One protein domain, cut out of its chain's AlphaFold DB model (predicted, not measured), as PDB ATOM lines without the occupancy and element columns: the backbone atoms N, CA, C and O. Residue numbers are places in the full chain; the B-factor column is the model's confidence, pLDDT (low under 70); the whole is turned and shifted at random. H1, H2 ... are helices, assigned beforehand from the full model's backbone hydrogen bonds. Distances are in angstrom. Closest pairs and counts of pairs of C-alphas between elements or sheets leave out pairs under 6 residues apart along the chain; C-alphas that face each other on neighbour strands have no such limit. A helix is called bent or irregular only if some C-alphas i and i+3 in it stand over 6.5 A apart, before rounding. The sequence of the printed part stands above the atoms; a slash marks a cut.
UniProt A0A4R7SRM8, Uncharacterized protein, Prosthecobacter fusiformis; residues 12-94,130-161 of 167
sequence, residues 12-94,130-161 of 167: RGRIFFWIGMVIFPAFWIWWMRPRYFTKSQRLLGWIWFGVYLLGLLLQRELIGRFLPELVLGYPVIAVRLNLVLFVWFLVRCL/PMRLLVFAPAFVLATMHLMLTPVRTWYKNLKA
ATOM      1  N   ARG A  12     571.531 671.582 714.919       75.25
ATOM      2  CA  ARG A  12     571.667 671.651 716.381       75.25
ATOM      3  C   ARG A  12     572.078 673.041 716.868       75.25
ATOM      4  O   ARG A  12     571.434 673.556 717.778       75.25
ATOM      5  N   GLY A  13     573.091 673.663 716.263       76.38
ATOM      6  CA  GLY A  13     573.540 675.006 716.644       76.38
ATOM      7  C   GLY A  13     572.438 676.057 716.484       76.38
ATOM      8  O   GLY A  13     572.243 676.897 717.364       76.38
ATOM      9  N   ARG A  14     571.641 675.950 715.413       79.44
ATOM     10  CA  ARG A  14     570.499 676.841 715.162       79.44
ATOM     11  C   ARG A  14     569.393 676.692 716.211       79.44
ATOM     12  O   ARG A  14     568.846 677.696 716.659       79.44
ATOM     13  N   ILE A  15     569.092 675.463 716.634       78.50
ATOM     14  CA  ILE A  15     568.102 675.197 717.690       78.50
ATOM     15  C   ILE A  15     568.575 675.778 719.028       78.50
ATOM     16  O   ILE A  15     567.830 676.520 719.665       78.50
ATOM     17  N   PHE A  16     569.824 675.515 719.430       77.38
ATOM     18  CA  PHE A  16     570.379 676.073 720.670       77.38
ATOM     19  C   PHE A  16     570.396 677.606 720.667       77.38
ATOM     20  O   PHE A  16     570.089 678.219 721.688       77.38
ATOM     21  N   PHE A  17     570.692 678.223 719.519       80.38
ATOM     22  CA  PHE A  17     570.642 679.674 719.359       80.38
ATOM     23  C   PHE A  17     569.248 680.249 719.634       80.38
ATOM     24  O   PHE A  17     569.124 681.215 720.388       80.38
ATOM     25  N   TRP A  18     568.199 679.648 719.065       81.12
ATOM     26  CA  TRP A  18     566.825 680.104 719.283       81.12
ATOM     27  C   TRP A  18     566.343 679.855 720.711       81.12
ATOM     28  O   TRP A  18     565.721 680.737 721.297       81.12
ATOM     29  N   ILE A  19     566.689 678.709 721.304       76.38
ATOM     30  CA  ILE A  19     566.373 678.412 722.709       76.38
ATOM     31  C   ILE A  19     567.015 679.460 723.629       76.38
ATOM     32  O   ILE A  19     566.334 680.035 724.476       76.38
ATOM     33  N   GLY A  20     568.300 679.765 723.428       76.38
ATOM     34  CA  GLY A  20     569.001 680.793 724.201       76.38
ATOM     35  C   GLY A  20     568.364 682.179 724.056       76.38
ATOM     36  O   GLY A  20     568.141 682.858 725.059       76.38
ATOM     37  N   MET A  21     568.001 682.568 722.828       77.62
ATOM     38  CA  MET A  21     567.330 683.845 722.541       77.62
ATOM     39  C   MET A  21     565.948 683.981 723.182       77.62
ATOM     40  O   MET A  21     565.575 685.085 723.573       77.62
ATOM     41  N   VAL A  22     565.178 682.895 723.267       74.00
ATOM     42  CA  VAL A  22     563.832 682.930 723.855       74.00
ATOM     43  C   VAL A  22     563.900 682.987 725.377       74.00
ATOM     44  O   VAL A  22     563.141 683.745 725.970       74.00
ATOM     45  N   ILE A  23     564.800 682.224 726.004       75.00
ATOM     46  CA  ILE A  23     564.832 682.088 727.467       75.00
ATOM     47  C   ILE A  23     565.601 683.246 728.128       75.00
ATOM     48  O   ILE A  23     565.146 683.782 729.136       75.00
ATOM     49  N   PHE A  24     566.755 683.652 727.582       80.12
ATOM     50  CA  PHE A  24     567.632 684.651 728.211       80.12
ATOM     51  C   PHE A  24     568.242 685.634 727.195       80.12
ATOM     52  O   PHE A  24     569.461 685.650 726.999       80.12
ATOM     53  N   PRO A  25     567.436 686.510 726.573       76.38
ATOM     54  CA  PRO A  25     567.896 687.386 725.491       76.38
ATOM     55  C   PRO A  25     569.029 688.341 725.913       76.38
ATOM     56  O   PRO A  25     569.972 688.546 725.151       76.38
ATOM     57  N   ALA A  26     568.996 688.865 727.147       77.62
ATOM     58  CA  ALA A  26     570.031 689.765 727.673       77.62
ATOM     59  C   ALA A  26     571.396 689.072 727.827       77.62
ATOM     60  O   ALA A  26     572.416 689.556 727.331       77.62
ATOM     61  N   PHE A  27     571.411 687.906 728.483       78.25
ATOM     62  CA  PHE A  27     572.616 687.090 728.632       78.25
ATOM     63  C   PHE A  27     573.140 686.636 727.267       78.25
ATOM     64  O   PHE A  27     574.344 686.673 727.019       78.25
ATOM     65  N   TRP A  28     572.236 686.255 726.364       79.19
ATOM     66  CA  TRP A  28     572.603 685.739 725.053       79.19
ATOM     67  C   TRP A  28     573.268 686.801 724.171       79.19
ATOM     68  O   TRP A  28     574.288 686.520 723.548       79.19
ATOM     69  N   ILE A  29     572.773 688.043 724.175       84.00
ATOM     70  CA  ILE A  29     573.441 689.158 723.481       84.00
ATOM     71  C   ILE A  29     574.815 689.444 724.065       84.00
ATOM     72  O   ILE A  29     575.768 689.627 723.306       84.00
ATOM     73  N   TRP A  30     574.935 689.459 725.394       83.38
ATOM     74  CA  TRP A  30     576.225 689.661 726.053       83.38
ATOM     75  C   TRP A  30     577.232 688.558 725.688       83.38
ATOM     76  O   TRP A  30     578.419 688.826 725.489       83.38
ATOM     77  N   TRP A  31     576.748 687.325 725.520       81.75
ATOM     78  CA  TRP A  31     577.547 686.173 725.117       81.75
ATOM     79  C   TRP A  31     577.986 686.199 723.643       81.75
ATOM     80  O   TRP A  31     579.015 685.604 723.301       81.75
ATOM     81  N   MET A  32     577.257 686.882 722.750       81.38
ATOM     82  CA  MET A  32     577.553 686.925 721.309       81.38
ATOM     83  C   MET A  32     578.828 687.723 720.982       81.38
ATOM     84  O   MET A  32     578.797 688.828 720.430       81.38
ATOM     85  N   ARG A  33     579.998 687.137 721.262       78.38
ATOM     86  CA  ARG A  33     581.286 687.727 720.888       78.38
ATOM     87  C   ARG A  33     581.434 687.789 719.359       78.38
ATOM     88  O   ARG A  33     581.077 686.827 718.673       78.38
ATOM     89  N   PRO A  34     582.068 688.847 718.812       80.94
ATOM     90  CA  PRO A  34     582.280 689.010 717.368       80.94
ATOM     91  C   PRO A  34     583.025 687.853 716.694       80.94
ATOM     92  O   PRO A  34     582.957 687.709 715.481       80.94
ATOM     93  N   ARG A  35     583.759 687.056 717.481       77.56
ATOM     94  CA  ARG A  35     584.583 685.943 717.008       77.56
ATOM     95  C   ARG A  35     583.780 684.693 716.629       77.56
ATOM     96  O   ARG A  35     584.287 683.897 715.855       77.56
ATOM     97  N   TYR A  36     582.571 684.516 717.168       75.88
ATOM     98  CA  TYR A  36     581.772 683.292 716.977       75.88
ATOM     99  C   TYR A  36     580.471 683.521 716.199       75.88
ATOM    100  O   TYR A  36     579.847 682.560 715.769       75.88
ATOM    101  N   PHE A  37     580.054 684.779 716.021       79.25
ATOM    102  CA  PHE A  37     578.759 685.124 715.432       79.25
ATOM    103  C   PHE A  37     578.902 686.153 714.314       79.25
ATOM    104  O   PHE A  37     579.620 687.155 714.440       79.25
ATOM    105  N   THR A  38     578.157 685.950 713.226       84.19
ATOM    106  CA  THR A  38     578.161 686.869 712.081       84.19
ATOM    107  C   THR A  38     577.548 688.225 712.453       84.19
ATOM    108  O   THR A  38     576.824 688.363 713.445       84.19
ATOM    109  N   LYS A  39     577.843 689.278 711.674       86.50
ATOM    110  CA  LYS A  39     577.259 690.615 711.905       86.50
ATOM    111  C   LYS A  39     575.722 690.572 711.861       86.50
ATOM    112  O   LYS A  39     575.085 691.159 712.728       86.50
ATOM    113  N   SER A  40     575.147 689.818 710.922       84.75
ATOM    114  CA  SER A  40     573.694 689.686 710.758       84.75
ATOM    115  C   SER A  40     573.023 688.962 711.929       84.75
ATOM    116  O   SER A  40     571.972 689.395 712.385       84.75
ATOM    117  N   GLN A  41     573.640 687.905 712.470       83.25
ATOM    118  CA  GLN A  41     573.110 687.191 713.643       83.25
ATOM    119  C   GLN A  41     573.100 688.071 714.894       83.25
ATOM    120  O   GLN A  41     572.130 688.063 715.648       83.25
ATOM    121  N   ARG A  42     574.158 688.864 715.091       87.38
ATOM    122  CA  ARG A  42     574.223 689.823 716.200       87.38
ATOM    123  C   ARG A  42     573.178 690.919 716.055       87.38
ATOM    124  O   ARG A  42     572.528 691.255 717.038       87.38
ATOM    125  N   LEU A  43     572.991 691.441 714.842       90.94
ATOM    126  CA  LEU A  43     571.946 692.423 714.560       90.94
ATOM    127  C   LEU A  43     570.556 691.852 714.866       90.94
ATOM    128  O   LEU A  43     569.780 692.499 715.559       90.94
ATOM    129  N   LEU A  44     570.271 690.625 714.418       88.69
ATOM    130  CA  LEU A  44     569.013 689.943 714.721       88.69
ATOM    131  C   LEU A  44     568.817 689.761 716.232       88.69
ATOM    132  O   LEU A  44     567.727 690.019 716.732       88.69
ATOM    133  N   GLY A  45     569.875 689.377 716.954       86.62
ATOM    134  CA  GLY A  45     569.865 689.288 718.412       86.62
ATOM    135  C   GLY A  45     569.475 690.611 719.068       86.62
ATOM    136  O   GLY A  45     568.532 690.650 719.853       86.62
ATOM    137  N   TRP A  46     570.138 691.707 718.691       92.19
ATOM    138  CA  TRP A  46     569.831 693.050 719.195       92.19
ATOM    139  C   TRP A  46     568.410 693.512 718.867       92.19
ATOM    140  O   TRP A  46     567.739 694.054 719.744       92.19
ATOM    141  N   ILE A  47     567.931 693.270 717.641       92.69
ATOM    142  CA  ILE A  47     566.544 693.568 717.249       92.69
ATOM    143  C   ILE A  47     565.576 692.786 718.139       92.69
ATOM    144  O   ILE A  47     564.643 693.366 718.691       92.69
ATOM    145  N   TRP A  48     565.818 691.487 718.324       88.06
ATOM    146  CA  TRP A  48     564.965 690.629 719.140       88.06
ATOM    147  C   TRP A  48     564.926 691.063 720.606       88.06
ATOM    148  O   TRP A  48     563.862 691.102 721.218       88.06
ATOM    149  N   PHE A  49     566.064 691.466 721.168       88.00
ATOM    150  CA  PHE A  49     566.104 692.048 722.506       88.00
ATOM    151  C   PHE A  49     565.388 693.386 722.594       88.00
ATOM    152  O   PHE A  49     564.716 693.623 723.590       88.00
ATOM    153  N   GLY A  50     565.456 694.222 721.556       92.31
ATOM    154  CA  GLY A  50     564.639 695.429 721.458       92.31
ATOM    155  C   GLY A  50     563.142 695.117 721.513       92.31
ATOM    156  O   GLY A  50     562.419 695.748 722.280       92.31
ATOM    157  N   VAL A  51     562.686 694.095 720.777       90.12
ATOM    158  CA  VAL A  51     561.292 693.607 720.835       90.12
ATOM    159  C   VAL A  51     560.940 693.120 722.241       90.12
ATOM    160  O   VAL A  51     559.888 693.477 722.766       90.12
ATOM    161  N   TYR A  52     561.830 692.361 722.879       85.44
ATOM    162  CA  TYR A  52     561.652 691.891 724.253       85.44
ATOM    163  C   TYR A  52     561.546 693.049 725.253       85.44
ATOM    164  O   TYR A  52     560.658 693.051 726.103       85.44
ATOM    165  N   LEU A  53     562.425 694.046 725.135       88.00
ATOM    166  CA  LEU A  53     562.448 695.230 725.991       88.00
ATOM    167  C   LEU A  53     561.174 696.061 725.801       88.00
ATOM    168  O   LEU A  53     560.575 696.512 726.774       88.00
ATOM    169  N   LEU A  54     560.730 696.220 724.553       92.06
ATOM    170  CA  LEU A  54     559.490 696.911 724.225       92.06
ATOM    171  C   LEU A  54     558.273 696.161 724.778       92.06
ATOM    172  O   LEU A  54     557.403 696.785 725.378       92.06
ATOM    173  N   GLY A  55     558.231 694.834 724.646       87.25
ATOM    174  CA  GLY A  55     557.195 693.998 725.254       87.25
ATOM    175  C   GLY A  55     557.155 694.146 726.778       87.25
ATOM    176  O   GLY A  55     556.084 694.344 727.344       87.25
ATOM    177  N   LEU A  56     558.322 694.148 727.428       84.00
ATOM    178  CA  LEU A  56     558.480 694.416 728.864       84.00
ATOM    179  C   LEU A  56     557.943 695.795 729.268       84.00
ATOM    180  O   LEU A  56     557.276 695.915 730.294       84.00
ATOM    181  N   LEU A  57     558.215 696.829 728.470       90.06
ATOM    182  CA  LEU A  57     557.732 698.187 728.725       90.06
ATOM    183  C   LEU A  57     556.213 698.295 728.548       90.06
ATOM    184  O   LEU A  57     555.544 698.876 729.399       90.06
ATOM    185  N   LEU A  58     555.667 697.703 727.483       92.94
ATOM    186  CA  LEU A  58     554.228 697.713 727.198       92.94
ATOM    187  C   LEU A  58     553.428 696.881 728.208       92.94
ATOM    188  O   LEU A  58     552.308 697.243 728.551       92.94
ATOM    189  N   GLN A  59     554.001 695.789 728.716       88.56
ATOM    190  CA  GLN A  59     553.366 694.913 729.705       88.56
ATOM    191  C   GLN A  59     553.808 695.201 731.145       88.56
ATOM    192  O   GLN A  59     553.590 694.371 732.030       88.56
ATOM    193  N   ARG A  60     554.401 696.371 731.415       84.75
ATOM    194  CA  ARG A  60     554.948 696.724 732.735       84.75
ATOM    195  C   ARG A  60     553.946 696.514 733.874       84.75
ATOM    196  O   ARG A  60     554.335 696.044 734.939       84.75
ATOM    197  N   GLU A  61     552.672 696.833 733.659       84.62
ATOM    198  CA  GLU A  61     551.624 696.654 734.672       84.62
ATOM    199  C   GLU A  61     551.304 695.183 734.945       84.62
ATOM    200  O   GLU A  61     551.156 694.783 736.099       84.62
ATOM    201  N   LEU A  62     551.248 694.360 733.893       81.19
ATOM    202  CA  LEU A  62     551.026 692.921 734.012       81.19
ATOM    203  C   LEU A  62     552.197 692.268 734.759       81.19
ATOM    204  O   LEU A  62     552.002 691.495 735.693       81.19
ATOM    205  N   ILE A  63     553.420 692.653 734.395       77.75
ATOM    206  CA  ILE A  63     554.652 692.172 735.025       77.75
ATOM    207  C   ILE A  63     554.727 692.632 736.479       77.75
ATOM    208  O   ILE A  63     555.114 691.844 737.330       77.75
ATOM    209  N   GLY A  64     554.294 693.856 736.792       76.69
ATOM    210  CA  GLY A  64     554.178 694.349 738.166       76.69
ATOM    211  C   GLY A  64     553.226 693.518 739.031       76.69
ATOM    212  O   GLY A  64     553.504 693.325 740.211       76.69
ATOM    213  N   ARG A  65     552.149 692.972 738.446       81.19
ATOM    214  CA  ARG A  65     551.212 692.069 739.139       81.19
ATOM    215  C   ARG A  65     551.762 690.656 739.319       81.19
ATOM    216  O   ARG A  65     551.530 690.063 740.363       81.19
ATOM    217  N   PHE A  66     552.502 690.137 738.341       74.94
ATOM    218  CA  PHE A  66     553.130 688.811 738.431       74.94
ATOM    219  C   PHE A  66     554.451 688.813 739.209       74.94
ATOM    220  O   PHE A  66     554.898 687.760 739.652       74.94
ATOM    221  N   LEU A  67     555.090 689.972 739.387       71.19
ATOM    222  CA  LEU A  67     556.385 690.122 740.056       71.19
ATOM    223  C   LEU A  67     556.413 689.538 741.476       71.19
ATOM    224  O   LEU A  67     557.366 688.828 741.764       71.19
ATOM    225  N   PRO A  68     555.419 689.764 742.354       71.62
ATOM    226  CA  PRO A  68     555.410 689.186 743.697       71.62
ATOM    227  C   PRO A  68     555.350 687.651 743.684       71.62
ATOM    228  O   PRO A  68     556.097 686.998 744.408       71.62
ATOM    229  N   GLU A  69     554.520 687.069 742.814       69.81
ATOM    230  CA  GLU A  69     554.408 685.612 742.653       69.81
ATOM    231  C   GLU A  69     555.678 685.016 742.039       69.81
ATOM    232  O   GLU A  69     556.197 683.996 742.501       69.81
ATOM    233  N   LEU A  70     556.234 685.698 741.036       63.78
ATOM    234  CA  LEU A  70     557.520 685.352 740.448       63.78
ATOM    235  C   LEU A  70     558.627 685.438 741.489       63.78
ATOM    236  O   LEU A  70     559.433 684.529 741.542       63.78
ATOM    237  N   VAL A  71     558.663 686.457 742.345       62.97
ATOM    238  CA  VAL A  71     559.682 686.629 743.393       62.97
ATOM    239  C   VAL A  71     559.666 685.487 744.408       62.97
ATOM    240  O   VAL A  71     560.727 685.139 744.919       62.97
ATOM    241  N   LEU A  72     558.516 684.854 744.648       63.19
ATOM    242  CA  LEU A  72     558.431 683.642 745.470       63.19
ATOM    243  C   LEU A  72     558.874 682.387 744.697       63.19
ATOM    244  O   LEU A  72     559.551 681.519 745.249       63.19
ATOM    245  N   GLY A  73     558.551 682.292 743.404       61.81
ATOM    246  CA  GLY A  73     558.948 681.158 742.558       61.81
ATOM    247  C   GLY A  73     560.413 681.181 742.091       61.81
ATOM    248  O   GLY A  73     561.028 680.129 741.900       61.81
ATOM    249  N   TYR A  74     560.998 682.368 741.922       61.75
ATOM    250  CA  TYR A  74     562.312 682.586 741.312       61.75
ATOM    251  C   TYR A  74     563.452 681.966 742.133       61.75
ATOM    252  O   TYR A  74     564.271 681.269 741.534       61.75
ATOM    253  N   PRO A  75     563.506 682.104 743.475       62.22
ATOM    254  CA  PRO A  75     564.515 681.449 744.305       62.22
ATOM    255  C   PRO A  75     564.444 679.925 744.199       62.22
ATOM    256  O   PRO A  75     565.473 679.265 744.080       62.22
ATOM    257  N   VAL A  76     563.235 679.355 744.162       64.31
ATOM    258  CA  VAL A  76     563.043 677.903 744.036       64.31
ATOM    259  C   VAL A  76     563.556 677.405 742.686       64.31
ATOM    260  O   VAL A  76     564.285 676.413 742.627       64.31
ATOM    261  N   ILE A  77     563.221 678.102 741.599       63.62
ATOM    262  CA  ILE A  77     563.715 677.776 740.254       63.62
ATOM    263  C   ILE A  77     565.241 677.935 740.189       63.62
ATOM    264  O   ILE A  77     565.920 677.058 739.655       63.62
ATOM    265  N   ALA A  78     565.791 678.998 740.779       63.09
ATOM    266  CA  ALA A  78     567.228 679.259 740.833       63.09
ATOM    267  C   ALA A  78     567.992 678.156 741.562       63.09
ATOM    268  O   ALA A  78     568.999 677.666 741.057       63.09
ATOM    269  N   VAL A  79     567.503 677.741 742.732       63.44
ATOM    270  CA  VAL A  79     568.093 676.662 743.533       63.44
ATOM    271  C   VAL A  79     568.028 675.336 742.777       63.44
ATOM    272  O   VAL A  79     569.025 674.616 742.727       63.44
ATOM    273  N   ARG A  80     566.905 675.029 742.116       65.69
ATOM    274  CA  ARG A  80     566.778 673.820 741.284       65.69
ATOM    275  C   ARG A  80     567.755 673.834 740.110       65.69
ATOM    276  O   ARG A  80     568.438 672.839 739.878       65.69
ATOM    277  N   LEU A  81     567.855 674.955 739.398       59.69
ATOM    278  CA  LEU A  81     568.785 675.115 738.279       59.69
ATOM    279  C   LEU A  81     570.242 674.986 738.747       59.69
ATOM    280  O   LEU A  81     571.020 674.258 738.136       59.69
ATOM    281  N   ASN A  82     570.585 675.641 739.857       63.59
ATOM    282  CA  ASN A  82     571.880 675.535 740.525       63.59
ATOM    283  C   ASN A  82     572.253 674.092 740.823       63.59
ATOM    284  O   ASN A  82     573.348 673.653 740.484       63.59
ATOM    285  N   LEU A  83     571.332 673.354 741.438       69.94
ATOM    286  CA  LEU A  83     571.550 671.974 741.836       69.94
ATOM    287  C   LEU A  83     571.772 671.078 740.615       69.94
ATOM    288  O   LEU A  83     572.712 670.289 740.599       69.94
ATOM    289  N   VAL A  84     570.973 671.249 739.558       67.31
ATOM    290  CA  VAL A  84     571.151 670.508 738.301       67.31
ATOM    291  C   VAL A  84     572.507 670.819 737.661       67.31
ATOM    292  O   VAL A  84     573.226 669.895 737.282       67.31
ATOM    293  N   LEU A  85     572.886 672.098 737.567       63.34
ATOM    294  CA  LEU A  85     574.173 672.517 736.999       63.34
ATOM    295  C   LEU A  85     575.358 672.016 737.830       63.34
ATOM    296  O   LEU A  85     576.364 671.582 737.270       63.34
ATOM    297  N   PHE A  86     575.229 672.034 739.154       72.25
ATOM    298  CA  PHE A  86     576.239 671.537 740.076       72.25
ATOM    299  C   PHE A  86     576.422 670.022 739.955       72.25
ATOM    300  O   PHE A  86     577.545 669.555 739.763       72.25
ATOM    301  N   VAL A  87     575.330 669.249 739.976       71.00
ATOM    302  CA  VAL A  87     575.371 667.793 739.769       71.00
ATOM    303  C   VAL A  87     575.991 667.468 738.412       71.00
ATOM    304  O   VAL A  87     576.894 666.636 738.327       71.00
ATOM    305  N   TRP A  88     575.569 668.167 737.358       73.00
ATOM    306  CA  TRP A  88     576.142 668.009 736.023       73.00
ATOM    307  C   TRP A  88     577.655 668.284 736.009       73.00
ATOM    308  O   TRP A  88     578.421 667.521 735.412       73.00
ATOM    309  N   PHE A  89     578.100 669.345 736.690       68.81
ATOM    310  CA  PHE A  89     579.512 669.710 736.793       68.81
ATOM    311  C   PHE A  89     580.316 668.629 737.525       68.81
ATOM    312  O   PHE A  89     581.370 668.218 737.033       68.81
ATOM    313  N   LEU A  90     579.798 668.118 738.645       75.12
ATOM    314  CA  LEU A  90     580.437 667.046 739.408       75.12
ATOM    315  C   LEU A  90     580.587 665.767 738.577       75.12
ATOM    316  O   LEU A  90     581.677 665.202 738.535       75.12
ATOM    317  N   VAL A  91     579.540 665.358 737.852       73.06
ATOM    318  CA  VAL A  91     579.575 664.182 736.960       73.06
ATOM    319  C   VAL A  91     580.633 664.329 735.860       73.06
ATOM    320  O   VAL A  91     581.214 663.343 735.411       73.06
ATOM    321  N   ARG A  92     580.905 665.555 735.403       71.50
ATOM    322  CA  ARG A  92     581.913 665.821 734.364       71.50
ATOM    323  C   ARG A  92     583.342 665.899 734.888       71.50
ATOM    324  O   ARG A  92     584.260 665.660 734.101       71.50
ATOM    325  N   CYS A  93     583.527 666.267 736.152       73.62
ATOM    326  CA  CYS A  93     584.848 666.491 736.738       73.62
ATOM    327  C   CYS A  93     585.367 665.289 737.535       73.62
ATOM    328  O   CYS A  93     586.578 665.098 737.608       73.62
ATOM    329  N   LEU A  94     584.477 664.484 738.119       81.44
ATOM    330  CA  LEU A  94     584.836 663.402 739.032       81.44
ATOM    331  C   LEU A  94     584.545 662.029 738.426       81.44
ATOM    332  O   LEU A  94     583.561 661.832 737.716       81.44
ATOM    333  N   PRO A 130     567.421 694.391 747.663       61.72
ATOM    334  CA  PRO A 130     568.558 694.220 746.746       61.72
ATOM    335  C   PRO A 130     569.411 692.966 747.009       61.72
ATOM    336  O   PRO A 130     570.023 692.440 746.078       61.72
ATOM    337  N   MET A 131     569.435 692.429 748.237       61.00
ATOM    338  CA  MET A 131     570.217 691.218 748.548       61.00
ATOM    339  C   MET A 131     569.626 689.939 747.940       61.00
ATOM    340  O   MET A 131     570.345 688.955 747.777       61.00
ATOM    341  N   ARG A 132     568.359 689.950 747.503       59.62
ATOM    342  CA  ARG A 132     567.731 688.807 746.816       59.62
ATOM    343  C   ARG A 132     568.454 688.410 745.521       59.62
ATOM    344  O   ARG A 132     568.430 687.240 745.147       59.62
ATOM    345  N   LEU A 133     569.156 689.340 744.869       58.00
ATOM    346  CA  LEU A 133     569.952 689.044 743.671       58.00
ATOM    347  C   LEU A 133     571.197 688.188 743.969       58.00
ATOM    348  O   LEU A 133     571.641 687.443 743.096       58.00
ATOM    349  N   LEU A 134     571.730 688.220 745.197       65.38
ATOM    350  CA  LEU A 134     572.894 687.408 745.582       65.38
ATOM    351  C   LEU A 134     572.590 685.904 745.617       65.38
ATOM    352  O   LEU A 134     573.510 685.103 745.470       65.38
ATOM    353  N   VAL A 135     571.315 685.504 745.694       61.44
ATOM    354  CA  VAL A 135     570.883 684.096 745.560       61.44
ATOM    355  C   VAL A 135     571.289 683.504 744.206       61.44
ATOM    356  O   VAL A 135     571.524 682.302 744.086       61.44
ATOM    357  N   PHE A 136     571.430 684.349 743.182       54.91
ATOM    358  CA  PHE A 136     571.848 683.941 741.841       54.91
ATOM    359  C   PHE A 136     573.363 683.915 741.659       54.91
ATOM    360  O   PHE A 136     573.836 683.351 740.672       54.91
ATOM    361  N   ALA A 137     574.139 684.483 742.588       65.31
ATOM    362  CA  ALA A 137     575.591 684.539 742.457       65.31
ATOM    363  C   ALA A 137     576.224 683.137 742.331       65.31
ATOM    364  O   ALA A 137     577.019 682.948 741.407       65.31
ATOM    365  N   PRO A 138     575.829 682.114 743.120       64.88
ATOM    366  CA  PRO A 138     576.319 680.749 742.924       64.88
ATOM    367  C   PRO A 138     575.980 680.172 741.539       64.88
ATOM    368  O   PRO A 138     576.831 679.532 740.924       64.88
ATOM    369  N   ALA A 139     574.786 680.464 741.004       59.69
ATOM    370  CA  ALA A 139     574.368 680.009 739.668       59.69
ATOM    371  C   ALA A 139     575.210 680.617 738.575       59.69
ATOM    372  O   ALA A 139     575.642 679.931 737.649       59.69
ATOM    373  N   PHE A 140     575.466 681.911 738.705       61.62
ATOM    374  CA  PHE A 140     576.284 682.639 737.765       61.62
ATOM    375  C   PHE A 140     577.734 682.137 737.786       61.62
ATOM    376  O   PHE A 140     578.322 681.908 736.727       61.62
ATOM    377  N   VAL A 141     578.297 681.883 738.971       69.88
ATOM    378  CA  VAL A 141     579.640 681.300 739.124       69.88
ATOM    379  C   VAL A 141     579.703 679.894 738.515       69.88
ATOM    380  O   VAL A 141     580.606 679.610 737.731       69.88
ATOM    381  N   LEU A 142     578.722 679.028 738.778       63.44
ATOM    382  CA  LEU A 142     578.691 677.677 738.205       63.44
ATOM    383  C   LEU A 142     578.513 677.688 736.681       63.44
ATOM    384  O   LEU A 142     579.194 676.943 735.974       63.44
ATOM    385  N   ALA A 143     577.649 678.555 736.151       63.03
ATOM    386  CA  ALA A 143     577.443 678.701 734.712       63.03
ATOM    387  C   ALA A 143     578.697 679.242 734.005       63.03
ATOM    388  O   ALA A 143     579.089 678.739 732.951       63.03
ATOM    389  N   THR A 144     579.370 680.234 734.594       69.31
ATOM    390  CA  THR A 144     580.629 680.766 734.048       69.31
ATOM    391  C   THR A 144     581.750 679.733 734.111       69.31
ATOM    392  O   THR A 144     582.452 679.554 733.114       69.31
ATOM    393  N   MET A 145     581.873 678.983 735.210       63.12
ATOM    394  CA  MET A 145     582.799 677.851 735.320       63.12
ATOM    395  C   MET A 145     582.520 676.770 734.272       63.12
ATOM    396  O   MET A 145     583.453 676.298 733.623       63.12
ATOM    397  N   HIS A 146     581.250 676.414 734.053       66.38
ATOM    398  CA  HIS A 146     580.840 675.459 733.023       66.38
ATOM    399  C   HIS A 146     581.300 675.897 731.628       66.38
ATOM    400  O   HIS A 146     581.891 675.111 730.884       66.38
ATOM    401  N   LEU A 147     581.079 677.167 731.291       69.12
ATOM    402  CA  LEU A 147     581.431 677.694 729.977       69.12
ATOM    403  C   LEU A 147     582.946 677.890 729.809       69.12
ATOM    404  O   LEU A 147     583.456 677.780 728.695       69.12
ATOM    405  N   MET A 148     583.672 678.131 730.903       72.94
ATOM    406  CA  MET A 148     585.138 678.223 730.940       72.94
ATOM    407  C   MET A 148     585.831 676.855 730.873       72.94
ATOM    408  O   MET A 148     586.981 676.762 730.445       72.94
ATOM    409  N   LEU A 149     585.144 675.771 731.233       74.81
ATOM    410  CA  LEU A 149     585.736 674.435 731.308       74.81
ATOM    411  C   LEU A 149     586.218 673.925 729.945       74.81
ATOM    412  O   LEU A 149     587.308 673.363 729.832       74.81
ATOM    413  N   THR A 150     585.432 674.155 728.894       71.19
ATOM    414  CA  THR A 150     585.777 673.772 727.519       71.19
ATOM    415  C   THR A 150     587.017 674.508 726.994       71.19
ATOM    416  O   THR A 150     587.961 673.827 726.589       71.19
ATOM    417  N   PRO A 151     587.097 675.856 727.020       70.88
ATOM    418  CA  PRO A 151     588.285 676.570 726.558       70.88
ATOM    419  C   PRO A 151     589.527 676.264 727.401       70.88
ATOM    420  O   PRO A 151     590.598 676.080 726.825       70.88
ATOM    421  N   VAL A 152     589.402 676.124 728.728       75.44
ATOM    422  CA  VAL A 152     590.533 675.747 729.598       75.44
ATOM    423  C   VAL A 152     591.042 674.345 729.262       75.44
ATOM    424  O   VAL A 152     592.251 674.136 729.149       75.44
ATOM    425  N   ARG A 153     590.143 673.381 729.030       74.62
ATOM    426  CA  ARG A 153     590.525 672.013 728.652       74.62
ATOM    427  C   ARG A 153     591.221 671.966 727.293       74.62
ATOM    428  O   ARG A 153     592.186 671.221 727.142       74.62
ATOM    429  N   THR A 154     590.752 672.745 726.321       76.06
ATOM    430  CA  THR A 154     591.396 672.864 725.004       76.06
ATOM    431  C   THR A 154     592.771 673.518 725.118       76.06
ATOM    432  O   THR A 154     593.740 672.992 724.577       76.06
ATOM    433  N   TRP A 155     592.888 674.603 725.885       80.31
ATOM    434  CA  TRP A 155     594.167 675.271 726.135       80.31
ATOM    435  C   TRP A 155     595.185 674.341 726.808       80.31
ATOM    436  O   TRP A 155     596.317 674.227 726.343       80.31
ATOM    437  N   TYR A 156     594.766 673.602 727.838       80.31
ATOM    438  CA  TYR A 156     595.624 672.636 728.522       80.31
ATOM    439  C   TYR A 156     596.078 671.492 727.603       80.31
ATOM    440  O   TYR A 156     597.237 671.090 727.651       80.31
ATOM    441  N   LYS A 157     595.197 670.983 726.729       79.12
ATOM    442  CA  LYS A 157     595.579 669.982 725.718       79.12
ATOM    443  C   LYS A 157     596.636 670.520 724.751       79.12
ATOM    444  O   LYS A 157     597.586 669.802 724.469       79.12
ATOM    445  N   ASN A 158     596.503 671.770 724.306       82.12
ATOM    446  CA  ASN A 158     597.468 672.404 723.404       82.12
ATOM    447  C   ASN A 158     598.832 672.616 724.077       82.12
ATOM    448  O   ASN A 158     599.860 672.397 723.450       82.12
ATOM    449  N   LEU A 159     598.856 672.972 725.367       80.50
ATOM    450  CA  LEU A 159     600.101 673.063 726.142       80.50
ATOM    451  C   LEU A 159     600.789 671.712 726.341       80.50
ATOM    452  O   LEU A 159     602.010 671.654 726.452       80.50
ATOM    453  N   LYS A 160     600.006 670.633 726.426       76.56
ATOM    454  CA  LYS A 160     600.503 669.273 726.653       76.56
ATOM    455  C   LYS A 160     600.826 668.517 725.362       76.56
ATOM    456  O   LYS A 160     601.255 667.371 725.438       76.56
ATOM    457  N   ALA A 161     600.678 669.164 724.208       69.62
ATOM    458  CA  ALA A 161     601.131 668.668 722.916       69.62
ATOM    459  C   ALA A 161     602.461 669.304 722.437       69.62
ATOM    460  O   ALA A 161     602.541 669.689 721.270       69.62
TER     461      ALA A 161
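Overview. This is residues 12 to 94 and 130 to 161 of the 167 residues of an uncharacterized protein of Prosthecobacter fusiformis (UniProt A0A4R7SRM8). The longest helix, H4, makes the bend and one side of a loose, open U, with H3 as the other side and H5 packing on H4 through its residues 135 to 146. H2 lies between the sides and packs on H3, while H1 is near H2 and H3 at Met 21 and runs out to one side of the U toward Arg 12; a gap separates H1 and H2 from H4 and H5, and residues 150 to 161 stick out. The class is all helix: 115 residues are printed, with five named helices, H1 to H5 in chain order, and no named strand. The whole is loose, with a radius of gyration of the C-alphas of 17.5 A, and elongated, spanning 58 by 36 by 26 A.

Along the chain. H4, residues 60 to 93, measures 42.7 A, from C-alpha 60 at (554.948, 696.724, 732.735), with a kink of 64 degrees near residue 69. H5, residues 130 to 159, measures 43.2 A, ends at C-alpha 159 (600.101, 673.063, 726.142), and has a kink of 34 degrees near residue 149. Both are only just irregular: C-alphas 65 and 68 are 6.8 A apart, and 135 and 138 are 6.9 A apart. H3, residues 39 to 58, measures 28.5 A. H1, residues 12 to 23, begins at (571.667, 671.651, 716.381) and measures 16.7 A; H2, residues 25 to 31, measures 9.7 A.

Arrangement. H4 touches H5 with residues 75 to 89 alone, the closest C-alphas being Asn 82 and Ala 139, 5.2 A; they run the same way at 36 degrees, only just a steep tilt. H3 is close to H4 but not clearly touching, with C-alphas 56 and 63 closest at 7.6 A. H2 and H3 form a helical hairpin and touch, with C-alphas 25 and 49 closest at 5.8 A, opposite ways at a shallow tilt of 33 degrees, only just short of steep. H1 is close to H2 but not clearly touching, with C-alphas 21 and 28 closest at 6.1 A. H1 and H2 are apart from H4 and H5, and H3 is apart from H5. Every O i to N i+4 pair is within hydrogen-bond range in H1, H2 and H3, against 26 of 30 in H4 and 18 of 26 in H5.

Size, cuts and confidence. The two farthest C-alphas, of Glu 61 and Ala 161, are 58.1 A apart. Residues 95 to 129 are not printed, and C-alphas 94 and 130 are 35.7 A apart across the cut. Of the links printed whole, none is long. The mean pLDDT of the printed part is 75.1, and it is under 70 at residues 69 to 85, 89, 130 to 147 and 161.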